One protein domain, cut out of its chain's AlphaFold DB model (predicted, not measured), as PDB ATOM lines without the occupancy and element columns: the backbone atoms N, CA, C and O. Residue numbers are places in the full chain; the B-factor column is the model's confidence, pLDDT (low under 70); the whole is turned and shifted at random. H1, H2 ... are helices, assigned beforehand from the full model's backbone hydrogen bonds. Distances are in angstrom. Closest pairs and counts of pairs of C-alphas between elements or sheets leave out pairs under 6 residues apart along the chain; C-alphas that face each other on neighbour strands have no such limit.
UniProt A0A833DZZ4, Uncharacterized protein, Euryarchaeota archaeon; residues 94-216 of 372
ATOM      1  N   GLU A  94     159.645 148.887 155.484       87.06
ATOM      2  CA  GLU A  94     159.601 147.498 155.943       87.06
ATOM      3  C   GLU A  94     160.844 146.714 155.506       87.06
ATOM      4  O   GLU A  94     161.483 146.049 156.323       87.06
ATOM      5  N   GLU A  95     161.207 146.804 154.226       84.50
ATOM      6  CA  GLU A  95     162.399 146.148 153.689       84.50
ATOM      7  C   GLU A  95     163.669 146.701 154.333       84.50
ATOM      8  O   GLU A  95     164.573 145.926 154.630       84.50
ATOM      9  N   LEU A  96     163.725 148.008 154.612       79.25
ATOM     10  CA  LEU A  96     164.838 148.623 155.334       79.25
ATOM     11  C   LEU A  96     164.997 148.056 156.739       79.25
ATOM     12  O   LEU A  96     166.090 147.620 157.097       79.25
ATOM     13  N   CYS A  97     163.914 148.028 157.516       79.44
ATOM     14  CA  CYS A  97     163.937 147.514 158.883       79.44
ATOM     15  C   CYS A  97     164.370 146.045 158.909       79.44
ATOM     16  O   CYS A  97     165.220 145.666 159.710       79.44
ATOM     17  N   LYS A  98     163.848 145.227 157.985       83.31
ATOM     18  CA  LYS A  98     164.237 143.815 157.850       83.31
ATOM     19  C   LYS A  98     165.692 143.651 157.417       83.31
ATOM     20  O   LYS A  98     166.384 142.797 157.955       83.31
ATOM     21  N   HIS A  99     166.150 144.446 156.451       77.88
ATOM     22  CA  HIS A  99     167.495 144.327 155.892       77.88
ATOM     23  C   HIS A  99     168.583 144.717 156.895       77.88
ATOM     24  O   HIS A  99     169.618 144.061 156.950       77.88
ATOM     25  N   TYR A 100     168.340 145.756 157.696       74.62
ATOM     26  CA  TYR A 100     169.298 146.252 158.686       74.62
ATOM     27  C   TYR A 100     169.047 145.722 160.107       74.62
ATOM     28  O   TYR A 100     169.829 146.003 161.006       74.62
ATOM     29  N   GLY A 101     167.963 144.972 160.335       77.00
ATOM     30  CA  GLY A 101     167.597 144.473 161.665       77.00
ATOM     31  C   GLY A 101     167.256 145.583 162.668       77.00
ATOM     32  O   GLY A 101     167.375 145.376 163.875       77.00
ATOM     33  N   VAL A 102     166.856 146.767 162.187       76.62
ATOM     34  CA  VAL A 102     166.537 147.924 163.034       76.62
ATOM     35  C   VAL A 102     165.016 148.047 163.174       76.62
ATOM     36  O   VAL A 102     164.337 148.239 162.164       76.62
ATOM     37  N   PRO A 103     164.460 147.948 164.393       83.25
ATOM     38  CA  PRO A 103     163.035 148.158 164.628       83.25
ATOM     39  C   PRO A 103     162.656 149.644 164.473       83.25
ATOM     40  O   PRO A 103     163.475 150.538 164.702       83.25
ATOM     41  N   LEU A 104     161.405 149.910 164.088       83.62
ATOM     42  CA  LEU A 104     160.903 151.252 163.752       83.62
ATOM     43  C   LEU A 104     161.024 152.248 164.904       83.62
ATOM     44  O   LEU A 104     161.335 153.420 164.692       83.62
ATOM     45  N   GLU A 105     160.845 151.771 166.129       83.56
ATOM     46  CA  GLU A 105     160.899 152.571 167.344       83.56
ATOM     47  C   GLU A 105     162.296 153.178 167.534       83.56
ATOM     48  O   GLU A 105     162.423 154.335 167.942       83.56
ATOM     49  N   LYS A 106     163.351 152.437 167.157       81.00
ATOM     50  CA  LYS A 106     164.739 152.934 167.167       81.00
ATOM     51  C   LYS A 106     165.011 153.947 166.057       81.00
ATOM     52  O   LYS A 106     165.904 154.777 166.192       81.00
ATOM     53  N   LEU A 107     164.224 153.909 164.984       78.94
ATOM     54  CA  LEU A 107     164.226 154.909 163.918       78.94
ATOM     55  C   LEU A 107     163.334 156.120 164.246       78.94
ATOM     56  O   LEU A 107     163.147 156.978 163.392       78.94
ATOM     57  N   GLY A 108     162.748 156.191 165.447       82.50
ATOM     58  CA  GLY A 108     161.832 157.271 165.822       82.50
ATOM     59  C   GLY A 108     160.500 157.246 165.062       82.50
ATOM     60  O   GLY A 108     159.759 158.229 165.095       82.50
ATOM     61  N   ILE A 109     160.186 156.140 164.379       86.25
ATOM     62  CA  ILE A 109     158.956 155.963 163.608       86.25
ATOM     63  C   ILE A 109     157.905 155.318 164.520       86.25
ATOM     64  O   ILE A 109     158.090 154.203 164.998       86.25
ATOM     65  N   ASN A 110     156.798 156.025 164.754       88.38
ATOM     66  CA  ASN A 110     155.665 155.582 165.574       88.38
ATOM     67  C   ASN A 110     154.331 155.859 164.858       88.38
ATOM     68  O   ASN A 110     154.316 156.510 163.813       88.38
ATOM     69  N   ASP A 111     153.207 155.417 165.427       84.75
ATOM     70  CA  ASP A 111     151.874 155.558 164.814       84.75
ATOM     71  C   ASP A 111     151.469 157.017 164.513       84.75
ATOM     72  O   ASP A 111     150.692 157.273 163.588       84.75
ATOM     73  N   GLY A 112     152.034 157.990 165.236       91.12
ATOM     74  CA  GLY A 112     151.807 159.419 165.017       91.12
ATOM     75  C   GLY A 112     152.449 159.964 163.738       91.12
ATOM     76  O   GLY A 112     152.013 160.995 163.226       91.12
ATOM     77  N   ILE A 113     153.424 159.264 163.150       93.50
ATOM     78  CA  ILE A 113     154.174 159.775 161.994       93.50
ATOM     79  C   ILE A 113     153.280 160.038 160.778       93.50
ATOM     80  O   ILE A 113     153.495 160.986 160.028       93.50
ATOM     81  N   VAL A 114     152.243 159.221 160.579       95.06
ATOM     82  CA  VAL A 114     151.320 159.385 159.452       95.06
ATOM     83  C   VAL A 114     150.531 160.681 159.606       95.06
ATOM     84  O   VAL A 114     150.310 161.376 158.614       95.06
ATOM     85  N   TYR A 115     150.137 161.029 160.832       95.25
ATOM     86  CA  TYR A 115     149.478 162.298 161.113       95.25
ATOM     87  C   TYR A 115     150.401 163.475 160.771       95.25
ATOM     88  O   TYR A 115     150.002 164.345 160.001       95.25
ATOM     89  N   GLU A 116     151.656 163.444 161.228       95.25
ATOM     90  CA  GLU A 116     152.644 164.502 160.957       95.25
ATOM     91  C   GLU A 116     152.937 164.675 159.455       95.25
ATOM     92  O   GLU A 116     153.034 165.795 158.939       95.25
ATOM     93  N   ILE A 117     153.019 163.560 158.720       95.06
ATOM     94  CA  ILE A 117     153.157 163.563 157.259       95.06
ATOM     95  C   ILE A 117     151.943 164.234 156.603       95.06
ATOM     96  O   ILE A 117     152.107 165.058 155.698       95.06
ATOM     97  N   ASN A 118     150.727 163.889 157.034       93.69
ATOM     98  CA  ASN A 118     149.497 164.444 156.469       93.69
ATOM     99  C   ASN A 118     149.335 165.935 156.801       93.69
ATOM    100  O   ASN A 118     148.941 166.707 155.925       93.69
ATOM    101  N   GLU A 119     149.691 166.358 158.013       95.69
ATOM    102  CA  GLU A 119     149.718 167.767 158.413       95.69
ATOM    103  C   GLU A 119     150.691 168.567 157.538       95.69
ATOM    104  O   GLU A 119     150.309 169.559 156.905       95.69
ATOM    105  N   SER A 120     151.923 168.077 157.397       94.38
ATOM    106  CA  SER A 120     152.947 168.710 156.564       94.38
ATOM    107  C   SER A 120     152.533 168.772 155.087       94.38
ATOM    108  O   SER A 120     152.739 169.786 154.411       94.38
ATOM    109  N   ALA A 121     151.896 167.715 154.568       92.88
ATOM    110  CA  ALA A 121     151.350 167.697 153.213       92.88
ATOM    111  C   ALA A 121     150.192 168.698 153.048       92.88
ATOM    112  O   ALA A 121     150.095 169.368 152.018       92.88
ATOM    113  N   GLY A 122     149.349 168.863 154.072       93.50
ATOM    114  CA  GLY A 122     148.306 169.888 154.126       93.50
ATOM    115  C   GLY A 122     148.877 171.306 154.055       93.50
ATOM    116  O   GLY A 122     148.384 172.141 153.292       93.50
ATOM    117  N   ILE A 123     149.975 171.576 154.766       94.12
ATOM    118  CA  ILE A 123     150.685 172.861 154.695       94.12
ATOM    119  C   ILE A 123     151.244 173.098 153.283       94.12
ATOM    120  O   ILE A 123     151.085 174.193 152.732       94.12
ATOM    121  N   ALA A 124     151.867 172.086 152.670       90.06
ATOM    122  CA  ALA A 124     152.376 172.173 151.300       90.06
ATOM    123  C   ALA A 124     151.252 172.452 150.284       90.06
ATOM    124  O   ALA A 124     151.381 173.345 149.441       90.06
ATOM    125  N   PHE A 125     150.111 171.771 150.429       93.25
ATOM    126  CA  PHE A 125     148.905 172.022 149.641       93.25
ATOM    127  C   PHE A 125     148.439 173.476 149.752       93.25
ATOM    128  O   PHE A 125     148.218 174.138 148.737       93.25
ATOM    129  N   LEU A 126     148.322 174.004 150.974       93.06
ATOM    130  CA  LEU A 126     147.881 175.381 151.203       93.06
ATOM    131  C   LEU A 126     148.863 176.413 150.633       93.06
ATOM    132  O   LEU A 126     148.432 177.459 150.142       93.06
ATOM    133  N   LYS A 127     150.175 176.139 150.665       91.50
ATOM    134  CA  LYS A 127     151.196 176.987 150.022       91.50
ATOM    135  C   LYS A 127     150.998 177.044 148.502       91.50
ATOM    136  O   LYS A 127     150.855 178.145 147.969       91.50
ATOM    137  N   LYS A 128     150.891 175.894 147.822       90.88
ATOM    138  CA  LYS A 128     150.625 175.834 146.369       90.88
ATOM    139  C   LYS A 128     149.285 176.467 145.998       90.88
ATOM    140  O   LYS A 128     149.205 177.257 145.063       90.88
ATOM    141  N   MET A 129     148.233 176.192 146.768       92.44
ATOM    142  CA  MET A 129     146.911 176.776 146.534       92.44
ATOM    143  C   MET A 129     146.954 178.308 146.608       92.44
ATOM    144  O   MET A 129     146.383 178.964 145.741       92.44
ATOM    145  N   ARG A 130     147.648 178.892 147.597       90.75
ATOM    146  CA  ARG A 130     147.824 180.353 147.691       90.75
ATOM    147  C   ARG A 130     148.574 180.921 146.487       90.75
ATOM    148  O   ARG A 130     148.149 181.944 145.957       90.75
ATOM    149  N   HIS A 131     149.627 180.243 146.031       89.31
ATOM    150  CA  HIS A 131     150.354 180.631 144.823       89.31
ATOM    151  C   HIS A 131     149.439 180.647 143.586       89.31
ATOM    152  O   HIS A 131     149.331 181.670 142.916       89.31
ATOM    153  N   TYR A 132     148.681 179.578 143.331       89.81
ATOM    154  CA  TYR A 132     147.746 179.558 142.201       89.81
ATOM    155  C   TYR A 132     146.603 180.555 142.346       89.81
ATOM    156  O   TYR A 132     146.162 181.126 141.354       89.81
ATOM    157  N   MET A 133     146.118 180.806 143.562       90.81
ATOM    158  CA  MET A 133     145.130 181.862 143.785       90.81
ATOM    159  C   MET A 133     145.684 183.241 143.425       90.81
ATOM    160  O   MET A 133     144.928 184.060 142.913       90.81
ATOM    161  N   TYR A 134     146.968 183.499 143.669       90.06
ATOM    162  CA  TYR A 134     147.620 184.733 143.240       90.06
ATOM    163  C   TYR A 134     147.688 184.820 141.707       90.06
ATOM    164  O   TYR A 134     147.219 185.800 141.135       90.06
ATOM    165  N   VAL A 135     148.162 183.761 141.039       87.12
ATOM    166  CA  VAL A 135     148.313 183.712 139.571       87.12
ATOM    167  C   VAL A 135     146.968 183.778 138.831       87.12
ATOM    168  O   VAL A 135     146.855 184.433 137.803       87.12
ATOM    169  N   LEU A 136     145.928 183.124 139.354       85.75
ATOM    170  CA  LEU A 136     144.622 182.983 138.691       85.75
ATOM    171  C   LEU A 136     143.585 184.038 139.111       85.75
ATOM    172  O   LEU A 136     142.403 183.890 138.796       85.75
ATOM    173  N   GLY A 137     143.966 185.062 139.880       87.06
ATOM    174  CA  GLY A 137     143.031 186.105 140.318       87.06
ATOM    175  C   GLY A 137     141.951 185.603 141.290       87.06
ATOM    176  O   GLY A 137     140.764 185.853 141.107       87.06
ATOM    177  N   LYS A 138     142.356 184.884 142.343       81.88
ATOM    178  CA  LYS A 138     141.520 184.393 143.463       81.88
ATOM    179  C   LYS A 138     140.471 183.323 143.114       81.88
ATOM    180  O   LYS A 138     139.600 183.027 143.934       81.88
ATOM    181  N   ARG A 139     140.586 182.643 141.968       86.94
ATOM    182  CA  ARG A 139     139.752 181.475 141.613       86.94
ATOM    183  C   ARG A 139     140.088 180.242 142.463       86.94
ATOM    184  O   ARG A 139     140.800 179.335 142.034       86.94
ATOM    185  N   ARG A 140     139.559 180.186 143.689       89.81
ATOM    186  CA  ARG A 140     139.886 179.150 144.692       89.81
ATOM    187  C   ARG A 140     139.670 177.715 144.200       89.81
ATOM    188  O   ARG A 140     140.484 176.849 144.501       89.81
ATOM    189  N   GLY A 141     138.590 177.451 143.459       90.38
ATOM    190  CA  GLY A 141     138.273 176.106 142.962       90.38
ATOM    191  C   GLY A 141     139.306 175.570 141.967       90.38
ATOM    192  O   GLY A 141     139.753 174.431 142.100       90.38
ATOM    193  N   GLU A 142     139.723 176.406 141.013       90.12
ATOM    194  CA  GLU A 142     140.756 176.076 140.021       90.12
ATOM    195  C   GLU A 142     142.131 175.947 140.685       90.12
ATOM    196  O   GLU A 142     142.807 174.937 140.502       90.12
ATOM    197  N   ALA A 143     142.490 176.895 141.556       89.56
ATOM    198  CA  ALA A 143     143.740 176.864 142.310       89.56
ATOM    199  C   ALA A 143     143.875 175.613 143.195       89.56
ATOM    200  O   ALA A 143     144.929 174.982 143.239       89.56
ATOM    201  N   ALA A 144     142.797 175.214 143.879       90.50
ATOM    202  CA  ALA A 144     142.776 174.003 144.695       90.50
ATOM    203  C   ALA A 144     142.874 172.727 143.850       90.50
ATOM    204  O   ALA A 144     143.400 171.722 144.325       90.50
ATOM    205  N   LYS A 145     142.347 172.738 142.621       91.38
ATOM    206  CA  LYS A 145     142.488 171.614 141.694       91.38
ATOM    207  C   LYS A 145     143.942 171.482 141.237       91.38
ATOM    208  O   LYS A 145     144.499 170.406 141.416       91.38
ATOM    209  N   LEU A 146     144.553 172.569 140.759       86.00
ATOM    210  CA  LEU A 146     145.956 172.580 140.331       86.00
ATOM    211  C   LEU A 146     146.893 172.163 141.465       86.00
ATOM    212  O   LEU A 146     147.648 171.218 141.308       86.00
ATOM    213  N   ALA A 147     146.739 172.738 142.662       87.88
ATOM    214  CA  ALA A 147     147.553 172.357 143.816       87.88
ATOM    215  C   ALA A 147     147.431 170.867 144.197       87.88
ATOM    216  O   ALA A 147     148.394 170.278 144.680       87.88
ATOM    217  N   ARG A 148     146.260 170.238 144.002       88.50
ATOM    218  CA  ARG A 148     146.107 168.785 144.214       88.50
ATOM    219  C   ARG A 148     146.757 167.972 143.105       88.50
ATOM    220  O   ARG A 148     147.282 166.901 143.395       88.50
ATOM    221  N   ASP A 149     146.632 168.421 141.862       83.75
ATOM    222  CA  ASP A 149     147.196 167.729 140.709       83.75
ATOM    223  C   ASP A 149     148.734 167.765 140.783       83.75
ATOM    224  O   ASP A 149     149.353 166.707 140.690       83.75
ATOM    225  N   ASP A 150     149.322 168.905 141.145       81.06
ATOM    226  CA  ASP A 150     150.745 169.067 141.469       81.06
ATOM    227  C   ASP A 150     151.243 168.093 142.541       81.06
ATOM    228  O   ASP A 150     152.181 167.331 142.318       81.06
ATOM    229  N   LEU A 151     150.608 168.080 143.720       83.06
ATOM    230  CA  LEU A 151     151.044 167.203 144.813       83.06
ATOM    231  C   LEU A 151     150.979 165.726 144.413       83.06
ATOM    232  O   LEU A 151     151.799 164.921 144.844       83.06
ATOM    233  N   ARG A 152     150.014 165.346 143.568       81.88
ATOM    234  CA  ARG A 152     149.921 163.975 143.045       81.88
ATOM    235  C   ARG A 152     151.066 163.635 142.100       81.88
ATOM    236  O   ARG A 152     151.497 162.483 142.089       81.88
ATOM    237  N   VAL A 153     151.530 164.599 141.306       75.62
ATOM    238  CA  VAL A 153     152.718 164.444 140.455       75.62
ATOM    239  C   VAL A 153     153.966 164.287 141.332       75.62
ATOM    240  O   VAL A 153     154.770 163.378 141.103       75.62
ATOM    241  N   GLU A 154     154.068 165.093 142.392       77.06
ATOM    242  CA  GLU A 154     155.179 165.079 143.350       77.06
ATOM    243  C   GLU A 154     155.246 163.810 144.204       77.06
ATOM    244  O   GLU A 154     156.348 163.407 144.568       77.06
ATOM    245  N   GLY A 155     154.125 163.140 144.507       82.31
ATOM    246  CA  GLY A 155     154.160 161.834 145.169       82.31
ATOM    247  C   GLY A 155     152.943 161.359 145.927       82.31
ATOM    248  O   GLY A 155     151.915 162.020 146.028       82.31
ATOM    249  N   HIS A 156     153.076 160.135 146.439       89.31
ATOM    250  CA  HIS A 156     152.072 159.506 147.281       89.31
ATOM    251  C   HIS A 156     152.240 159.976 148.722       89.31
ATOM    252  O   HIS A 156     153.311 159.834 149.311       89.31
ATOM    253  N   VAL A 157     151.171 160.521 149.295       92.31
ATOM    254  CA  VAL A 157     151.086 160.800 150.730       92.31
ATOM    255  C   VAL A 157     150.391 159.598 151.381       92.31
ATOM    256  O   VAL A 157     149.240 159.319 151.028       92.31
ATOM    257  N   PRO A 158     151.068 158.858 152.275       94.12
ATOM    258  CA  PRO A 158     150.509 157.667 152.898       94.12
ATOM    259  C   PRO A 158     149.346 158.025 153.826       94.12
ATOM    260  O   PRO A 158     149.392 159.014 154.561       94.12
ATOM    261  N   LYS A 159     148.296 157.203 153.802       93.25
ATOM    262  CA  LYS A 159     147.086 157.423 154.616       93.25
ATOM    263  C   LYS A 159     147.095 156.701 155.955       93.25
ATOM    264  O   LYS A 159     146.280 157.004 156.817       93.25
ATOM    265  N   ASN A 160     147.946 155.696 156.090       94.62
ATOM    266  CA  ASN A 160     148.060 154.850 157.268       94.62
ATOM    267  C   ASN A 160     149.461 154.227 157.310       94.62
ATOM    268  O   ASN A 160     150.241 154.358 156.360       94.62
ATOM    269  N   MET A 161     149.766 153.567 158.426       93.50
ATOM    270  CA  MET A 161     151.083 152.984 158.659       93.50
ATOM    271  C   MET A 161     151.394 151.860 157.667       93.50
ATOM    272  O   MET A 161     152.511 151.772 157.175       93.50
ATOM    273  N   ASP A 162     150.396 151.060 157.281       93.75
ATOM    274  CA  ASP A 162     150.566 149.996 156.285       93.75
ATOM    275  C   ASP A 162     151.010 150.552 154.921       93.75
ATOM    276  O   ASP A 162     151.984 150.080 154.329       93.75
ATOM    277  N   GLU A 163     150.347 151.612 154.450       94.12
ATOM    278  CA  GLU A 163     150.732 152.319 153.230       94.12
ATOM    279  C   GLU A 163     152.137 152.913 153.357       94.12
ATOM    280  O   GLU A 163     152.930 152.769 152.428       94.12
ATOM    281  N   LEU A 164     152.470 153.560 154.476       92.88
ATOM    282  CA  LEU A 164     153.805 154.122 154.702       92.88
ATOM    283  C   LEU A 164     154.892 153.035 154.657       92.88
ATOM    284  O   LEU A 164     155.924 153.214 154.012       92.88
ATOM    285  N   MET A 165     154.634 151.892 155.289       90.81
ATOM    286  CA  MET A 165     155.586 150.793 155.420       90.81
ATOM    287  C   MET A 165     155.827 150.032 154.123       90.81
ATOM    288  O   MET A 165     156.944 149.567 153.904       90.81
ATOM    289  N   LYS A 166     154.805 149.912 153.270       90.00
ATOM    290  CA  LYS A 166     154.847 149.116 152.032       90.00
ATOM    291  C   LYS A 166     155.029 149.947 150.769       90.00
ATOM    292  O   LYS A 166     155.323 149.391 149.710       90.00
ATOM    293  N   THR A 167     154.842 151.263 150.838       88.88
ATOM    294  CA  THR A 167     155.082 152.131 149.683       88.88
ATOM    295  C   THR A 167     156.585 152.279 149.469       88.88
ATOM    296  O   THR A 167     157.305 152.628 150.405       88.88
ATOM    297  N   PRO A 168     157.089 152.055 148.243       85.75
ATOM    298  CA  PRO A 168     158.475 152.356 147.939       85.75
ATOM    299  C   PRO A 168     158.807 153.824 148.226       85.75
ATOM    300  O   PRO A 168     158.075 154.717 147.808       85.75
ATOM    301  N   LEU A 169     159.927 154.080 148.894       84.88
ATOM    302  CA  LEU A 169     160.349 155.400 149.352       84.88
ATOM    303  C   LEU A 169     160.388 156.428 148.217       84.88
ATOM    304  O   LEU A 169     159.923 157.545 148.387       84.88
ATOM    305  N   TYR A 170     160.847 156.042 147.027       78.75
ATOM    306  CA  TYR A 170     160.880 156.921 145.851       78.75
ATOM    307  C   TYR A 170     159.484 157.263 145.281       78.75
ATOM    308  O   TYR A 170     159.344 158.187 144.483       78.75
ATOM    309  N   PHE A 171     158.423 156.553 145.686       82.44
ATOM    310  CA  PHE A 171     157.041 156.938 145.383       82.44
ATOM    311  C   PHE A 171     156.436 157.880 146.418       82.44
ATOM    312  O   PHE A 171     155.462 158.573 146.088       82.44
ATOM    313  N   LEU A 172     156.992 157.932 147.631       87.31
ATOM    314  CA  LEU A 172     156.516 158.837 148.665       87.31
ATOM    315  C   LEU A 172     156.695 160.293 148.235       87.31
ATOM    316  O   LEU A 172     157.589 160.656 147.469       87.31
ATOM    317  N   HIS A 173     155.792 161.127 148.723       87.69
ATOM    318  CA  HIS A 173     155.861 162.565 148.542       87.69
ATOM    319  C   HIS A 173     157.128 163.138 149.212       87.69
ATOM    320  O   HIS A 173     157.468 162.690 150.311       87.69
ATOM    321  N   PRO A 174     157.793 164.164 148.642       84.62
ATOM    322  CA  PRO A 174     158.974 164.796 149.242       84.62
ATOM    323  C   PRO A 174     158.793 165.213 150.699       84.62
ATOM    324  O   PRO A 174     159.698 165.062 151.511       84.62
ATOM    325  N   VAL A 175     157.599 165.697 151.038       88.94
ATOM    326  CA  VAL A 175     157.231 166.043 152.417       88.94
ATOM    327  C   VAL A 175     157.246 164.823 153.340       88.94
ATOM    328  O   VAL A 175     157.778 164.910 154.438       88.94
ATOM    329  N   ALA A 176     156.713 163.682 152.896       90.88
ATOM    330  CA  ALA A 176     156.730 162.461 153.694       90.88
ATOM    331  C   ALA A 176     158.167 161.984 153.946       90.88
ATOM    332  O   ALA A 176     158.507 161.593 155.058       90.88
ATOM    333  N   LEU A 177     159.022 162.071 152.924       88.81
ATOM    334  CA  LEU A 177     160.441 161.739 153.040       88.81
ATOM    335  C   LEU A 177     161.192 162.685 153.978       88.81
ATOM    336  O   LEU A 177     162.106 162.236 154.662       88.81
ATOM    337  N   GLU A 178     160.808 163.964 154.039       88.62
ATOM    338  CA  GLU A 178     161.430 164.902 154.974       88.62
ATOM    339  C   GLU A 178     161.053 164.615 156.420       88.62
ATOM    340  O   GLU A 178     161.945 164.516 157.257       88.62
ATOM    341  N   VAL A 179     159.767 164.381 156.688       91.62
ATOM    342  CA  VAL A 179     159.312 163.978 158.025       91.62
ATOM    343  C   VAL A 179     160.011 162.687 158.456       91.62
ATOM    344  O   VAL A 179     160.534 162.607 159.561       91.62
ATOM    345  N   LEU A 180     160.103 161.686 157.570       90.00
ATOM    346  CA  LEU A 180     160.844 160.452 157.856       90.00
ATOM    347  C   LEU A 180     162.313 160.721 158.187       90.00
ATOM    348  O   LEU A 180     162.833 160.161 159.148       90.00
ATOM    349  N   ARG A 181     162.984 161.574 157.406       88.19
ATOM    350  CA  ARG A 181     164.393 161.921 157.622       88.19
ATOM    351  C   ARG A 181     164.605 162.562 158.989       88.19
ATOM    352  O   ARG A 181     165.535 162.173 159.687       88.19
ATOM    353  N   GLU A 182     163.755 163.516 159.355       88.75
ATOM    354  CA  GLU A 182     163.803 164.187 160.656       88.75
ATOM    355  C   GLU A 182     163.597 163.184 161.796       88.75
ATOM    356  O   GLU A 182     164.420 163.121 162.704       88.75
ATOM    357  N   LYS A 183     162.591 162.305 161.698       88.69
ATOM    358  CA  LYS A 183     162.346 161.274 162.722       88.69
ATOM    359  C   LYS A 183     163.486 160.279 162.866       88.69
ATOM    360  O   LYS A 183     163.855 159.942 163.988       88.69
ATOM    361  N   ILE A 184     164.068 159.846 161.752       85.88
ATOM    362  CA  ILE A 184     165.209 158.930 161.759       85.88
ATOM    363  C   ILE A 184     166.440 159.606 162.359       85.88
ATOM    364  O   ILE A 184     167.145 158.972 163.139       85.88
ATOM    365  N   ALA A 185     166.681 160.882 162.052       84.00
ATOM    366  CA  ALA A 185     167.765 161.650 162.659       84.00
ATOM    367  C   ALA A 185     167.551 161.851 164.172       84.00
ATOM    368  O   ALA A 185     168.483 161.683 164.956       84.00
ATOM    369  N   ASP A 186     166.323 162.133 164.605       83.00
ATOM    370  CA  ASP A 186     165.993 162.261 166.026       83.00
ATOM    371  C   ASP A 186     166.155 160.930 166.771       83.00
ATOM    372  O   ASP A 186     166.756 160.880 167.846       83.00
ATOM    373  N   GLY A 187     165.646 159.836 166.196       78.75
ATOM    374  CA  GLY A 187     165.811 158.485 166.731       78.75
ATOM    375  C   GLY A 187     167.286 158.095 166.827       78.75
ATOM    376  O   GLY A 187     167.735 157.615 167.868       78.75
ATOM    377  N   TRP A 188     168.064 158.402 165.787       77.19
ATOM    378  CA  TRP A 188     169.511 158.197 165.751       77.19
ATOM    379  C   TRP A 188     170.238 158.840 166.930       77.19
ATOM    380  O   TRP A 188     171.017 158.179 167.621       77.19
ATOM    381  N   CYS A 189     169.958 160.124 167.169       76.31
ATOM    382  CA  CYS A 189     170.551 160.885 168.262       76.31
ATOM    383  C   CYS A 189     170.154 160.325 169.635       76.31
ATOM    384  O   CYS A 189     170.971 160.329 170.552       76.31
ATOM    385  N   ARG A 190     168.923 159.816 169.784       76.25
ATOM    386  CA  ARG A 190     168.413 159.282 171.059       76.25
ATOM    387  C   ARG A 190     168.937 157.888 171.406       76.25
ATOM    388  O   ARG A 190     169.127 157.608 172.583       76.25
ATOM    389  N   TYR A 191     169.164 157.023 170.418       67.94
ATOM    390  CA  TYR A 191     169.515 155.611 170.645       67.94
ATOM    391  C   TYR A 191     171.000 155.271 170.429       67.94
ATOM    392  O   TYR A 191     171.353 154.095 170.385       67.94
ATOM    393  N   GLY A 192     171.879 156.275 170.341       56.78
ATOM    394  CA  GLY A 192     173.325 156.078 170.479       56.78
ATOM    395  C   GLY A 192     174.019 155.400 169.292       56.78
ATOM    396  O   GLY A 192     174.718 154.410 169.475       56.78
ATOM    397  N   GLY A 193     173.879 155.956 168.082       57.53
ATOM    398  CA  GLY A 193     174.855 155.736 167.001       57.53
ATOM    399  C   GLY A 193     174.940 154.312 166.433       57.53
ATOM    400  O   GLY A 193     176.030 153.828 166.136       57.53
ATOM    401  N   VAL A 194     173.811 153.624 166.261       56.72
ATOM    402  CA  VAL A 194     173.761 152.278 165.661       56.72
ATOM    403  C   VAL A 194     174.143 152.340 164.177       56.72
ATOM    404  O   VAL A 194     173.221 152.432 163.399       56.72
ATOM    405  N   HIS A 195     175.420 152.323 163.758       59.97
ATOM    406  CA  HIS A 195     175.977 152.461 162.374       59.97
ATOM    407  C   HIS A 195     175.059 152.342 161.109       59.97
ATOM    408  O   HIS A 195     175.333 152.955 160.080       59.97
ATOM    409  N   ASP A 196     173.964 151.594 161.147       67.62
ATOM    410  CA  ASP A 196     172.937 151.405 160.125       67.62
ATOM    411  C   ASP A 196     171.941 152.560 159.902       67.62
ATOM    412  O   ASP A 196     171.481 152.757 158.779       67.62
ATOM    413  N   GLY A 197     171.618 153.384 160.895       65.50
ATOM    414  CA  GLY A 197     170.727 154.547 160.695       65.50
ATOM    415  C   GLY A 197     171.364 155.657 159.851       65.50
ATOM    416  O   GLY A 197     170.670 156.289 159.057       65.50
ATOM    417  N   GLU A 198     172.693 155.801 159.877       73.19
ATOM    418  CA  GLU A 198     173.432 156.613 158.900       73.19
ATOM    419  C   GLU A 198     173.218 156.095 157.465       73.19
ATOM    420  O   GLU A 198     173.077 156.880 156.527       73.19
ATOM    421  N   ARG A 199     173.136 154.770 157.271       71.00
ATOM    422  CA  ARG A 199     172.859 154.171 155.952       71.00
ATOM    423  C   ARG A 199     171.430 154.465 155.497       71.00
ATOM    424  O   ARG A 199     171.228 154.785 154.325       71.00
ATOM    425  N   VAL A 200     170.461 154.414 156.414       71.94
ATOM    426  CA  VAL A 200     169.064 154.790 156.138       71.94
ATOM    427  C   VAL A 200     168.962 156.275 155.778       71.94
ATOM    428  O   VAL A 200     168.329 156.618 154.780       71.94
ATOM    429  N   LEU A 201     169.639 157.155 156.525       75.50
ATOM    430  CA  LEU A 201     169.704 158.585 156.214       75.50
ATOM    431  C   LEU A 201     170.336 158.828 154.843       75.50
ATOM    432  O   LEU A 201     169.738 159.525 154.030       75.50
ATOM    433  N   LYS A 202     171.467 158.183 154.527       75.50
ATOM    434  CA  LYS A 202     172.102 158.269 153.200       75.50
ATOM    435  C   LYS A 202     171.169 157.815 152.078       75.50
ATOM    436  O   LYS A 202     171.171 158.417 151.005       75.50
ATOM    437  N   LEU A 203     170.358 156.778 152.300       71.06
ATOM    438  CA  LEU A 203     169.366 156.334 151.319       71.06
ATOM    439  C   LEU A 203     168.263 157.384 151.116       71.06
ATOM    440  O   LEU A 203     167.947 157.717 149.971       71.06
ATOM    441  N   LEU A 204     167.711 157.939 152.199       74.25
ATOM    442  CA  LEU A 204     166.695 158.995 152.128       74.25
ATOM    443  C   LEU A 204     167.241 160.278 151.497       74.25
ATOM    444  O   LEU A 204     166.574 160.882 150.660       74.25
ATOM    445  N   GLU A 205     168.465 160.678 151.838       74.44
ATOM    446  CA  GLU A 205     169.153 161.820 151.236       74.44
ATOM    447  C   GLU A 205     169.423 161.611 149.755       74.44
ATOM    448  O   GLU A 205     169.280 162.545 148.969       74.44
ATOM    449  N   HIS A 206     169.755 160.391 149.340       67.69
ATOM    450  CA  HIS A 206     169.896 160.073 147.930       67.69
ATOM    451  C   HIS A 206     168.567 160.268 147.196       67.69
ATOM    452  O   HIS A 206     168.506 161.070 146.270       67.69
ATOM    453  N   ILE A 207     167.481 159.643 147.666       66.75
ATOM    454  CA  ILE A 207     166.140 159.809 147.079       66.75
ATOM    455  C   ILE A 207     165.738 161.294 147.053       66.75
ATOM    456  O   ILE A 207     165.224 161.796 146.056       66.75
ATOM    457  N   ARG A 208     166.037 162.035 148.125       65.38
ATOM    458  CA  ARG A 208     165.720 163.459 148.244       65.38
ATOM    459  C   ARG A 208     166.568 164.353 147.338       65.38
ATOM    460  O   ARG A 208     166.031 165.295 146.761       65.38
ATOM    461  N   SER A 209     167.871 164.104 147.227       61.56
ATOM    462  CA  SER A 209     168.791 164.896 146.398       61.56
ATOM    463  C   SER A 209     168.382 164.843 144.932       61.56
ATOM    464  O   SER A 209     168.353 165.882 144.285       61.56
ATOM    465  N   TYR A 210     167.922 163.686 144.455       53.31
ATOM    466  CA  TYR A 210     167.337 163.553 143.124       53.31
ATOM    467  C   TYR A 210     166.051 164.376 142.937       53.31
ATOM    468  O   TYR A 210     165.799 164.866 141.841       53.31
ATOM    469  N   MET A 211     165.254 164.582 143.989       51.25
ATOM    470  CA  MET A 211     164.027 165.390 143.917       51.25
ATOM    471  C   MET A 211     164.245 166.896 144.122       51.25
ATOM    472  O   MET A 211     163.370 167.685 143.780       51.25
ATOM    473  N   ARG A 212     165.383 167.322 144.689       49.41
ATOM    474  CA  ARG A 212     165.676 168.738 144.988       49.41
ATOM    475  C   ARG A 212     166.268 169.524 143.815       49.41
ATOM    476  O   ARG A 212     166.336 170.745 143.898       49.41
ATOM    477  N   THR A 213     166.725 168.864 142.755       41.41
ATOM    478  CA  THR A 213     167.630 169.482 141.771       41.41
ATOM    479  C   THR A 213     166.969 170.055 140.518       41.41
ATOM    480  O   THR A 213     167.661 170.202 139.513       41.41
ATOM    481  N   GLY A 214     165.680 170.408 140.509       47.38
ATOM    482  CA  GLY A 214     165.152 171.026 139.291       47.38
ATOM    483  C   GLY A 214     163.697 171.458 139.272       47.38
ATOM    484  O   GLY A 214     162.998 171.473 140.282       47.38
ATOM    485  N   SER A 215     163.292 171.848 138.066       55.41
ATOM    486  CA  SER A 215     161.929 172.209 137.677       55.41
ATOM    487  C   SER A 215     160.953 171.033 137.850       55.41
ATOM    488  O   SER A 215     161.374 169.891 138.037       55.41
ATOM    489  N   GLU A 216     159.641 171.275 137.757       56.38
ATOM    490  CA  GLU A 216     158.616 170.212 137.796       56.38
ATOM    491  C   GLU A 216     158.902 169.088 136.774       56.38
ATOM    492  O   GLU A 216     158.775 167.898 137.078       56.38
TER     493      GLU A 216
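Overview. This is residues 94 to 216 of the 372 residues of an uncharacterized protein of Euryarchaeota archaeon (UniProt A0A833DZZ4). Two pairs of longer helices make an elongated body: at one end H4 folds back along the last part of H3 as a V, and toward the other end H6 and H7 form a helical hairpin. The two pairs join where the first residues of H6 pack on the early part of H3, while the short helices H1, H2 and H5 gather in the half that holds the hairpin. The printed part has 123 residues with seven named helices, H1 to H7 in order along the chain, and no named strand; the class is all helix. It is only just compact, close to loose, with a radius of gyration of the C-alphas of 16.2 A and spans of 52 by 29 by 23 A.

Arrangement. H1, residues 94 to 100, is close to but not clearly touching H5, residues 161 to 166; their closest C-alphas, of Glu 94 and Met 165, are 5.2 A apart. H2, residues 104 to 107, touches residues 183 to 188 of H6, residues 174 to 190, with the C-alphas of Leu 107 and Ile 184 closest at 4.7 A. H3, residues 113 to 135, touches H4, residues 140 to 154, with its residues 125 to 133 alone, at a steep tilt of 52 degrees, opposite ways; the closest C-alphas are those of Tyr 132 and Ala 143, 4.8 A apart. H6 is the hub, touching three helices. Its residues 175 to 180 touch H3 at a steep tilt of 39 degrees, opposite ways, with the C-alphas of Ile 117 and Ala 176 closest at 5.2 A. H6 and H7, residues 196 to 212, touch as a hairpin at a shallow tilt of 24 degrees, opposite ways; their closest C-alphas, of Trp 188 and Gly 197, are 6.4 A apart. The helix packing is mostly crossed, but only just: of the three touching pairs with a tilt, one is shallow. H3 and H7 are apart, and so are H4 and H7. Each O i to N i+4 pair is within hydrogen-bond range in H1, H3, H4, H5, H6 and H7; H2 is too short for such a pair.

Along the chain. H1 begins at C-alpha 94, (159.601, 147.498, 155.943). H3, the longest helix, measures 33.3 A from first to last C-alpha and ends at C-alpha 135, (148.313, 183.712, 139.571). H4 measures 20.8 A, H6 24.4 A and H7 24.1 A, and H7 ends at C-alpha 212, (165.676, 168.738, 144.988).

Size, cuts and confidence. The two C-alphas farthest apart, of Gly 101 and Gly 137, are 52.8 A from each other. The printed part has no cut and no long link. The mean pLDDT of the printed part is 82.1; residues 191 to 197 and 206 to 216 are under 70.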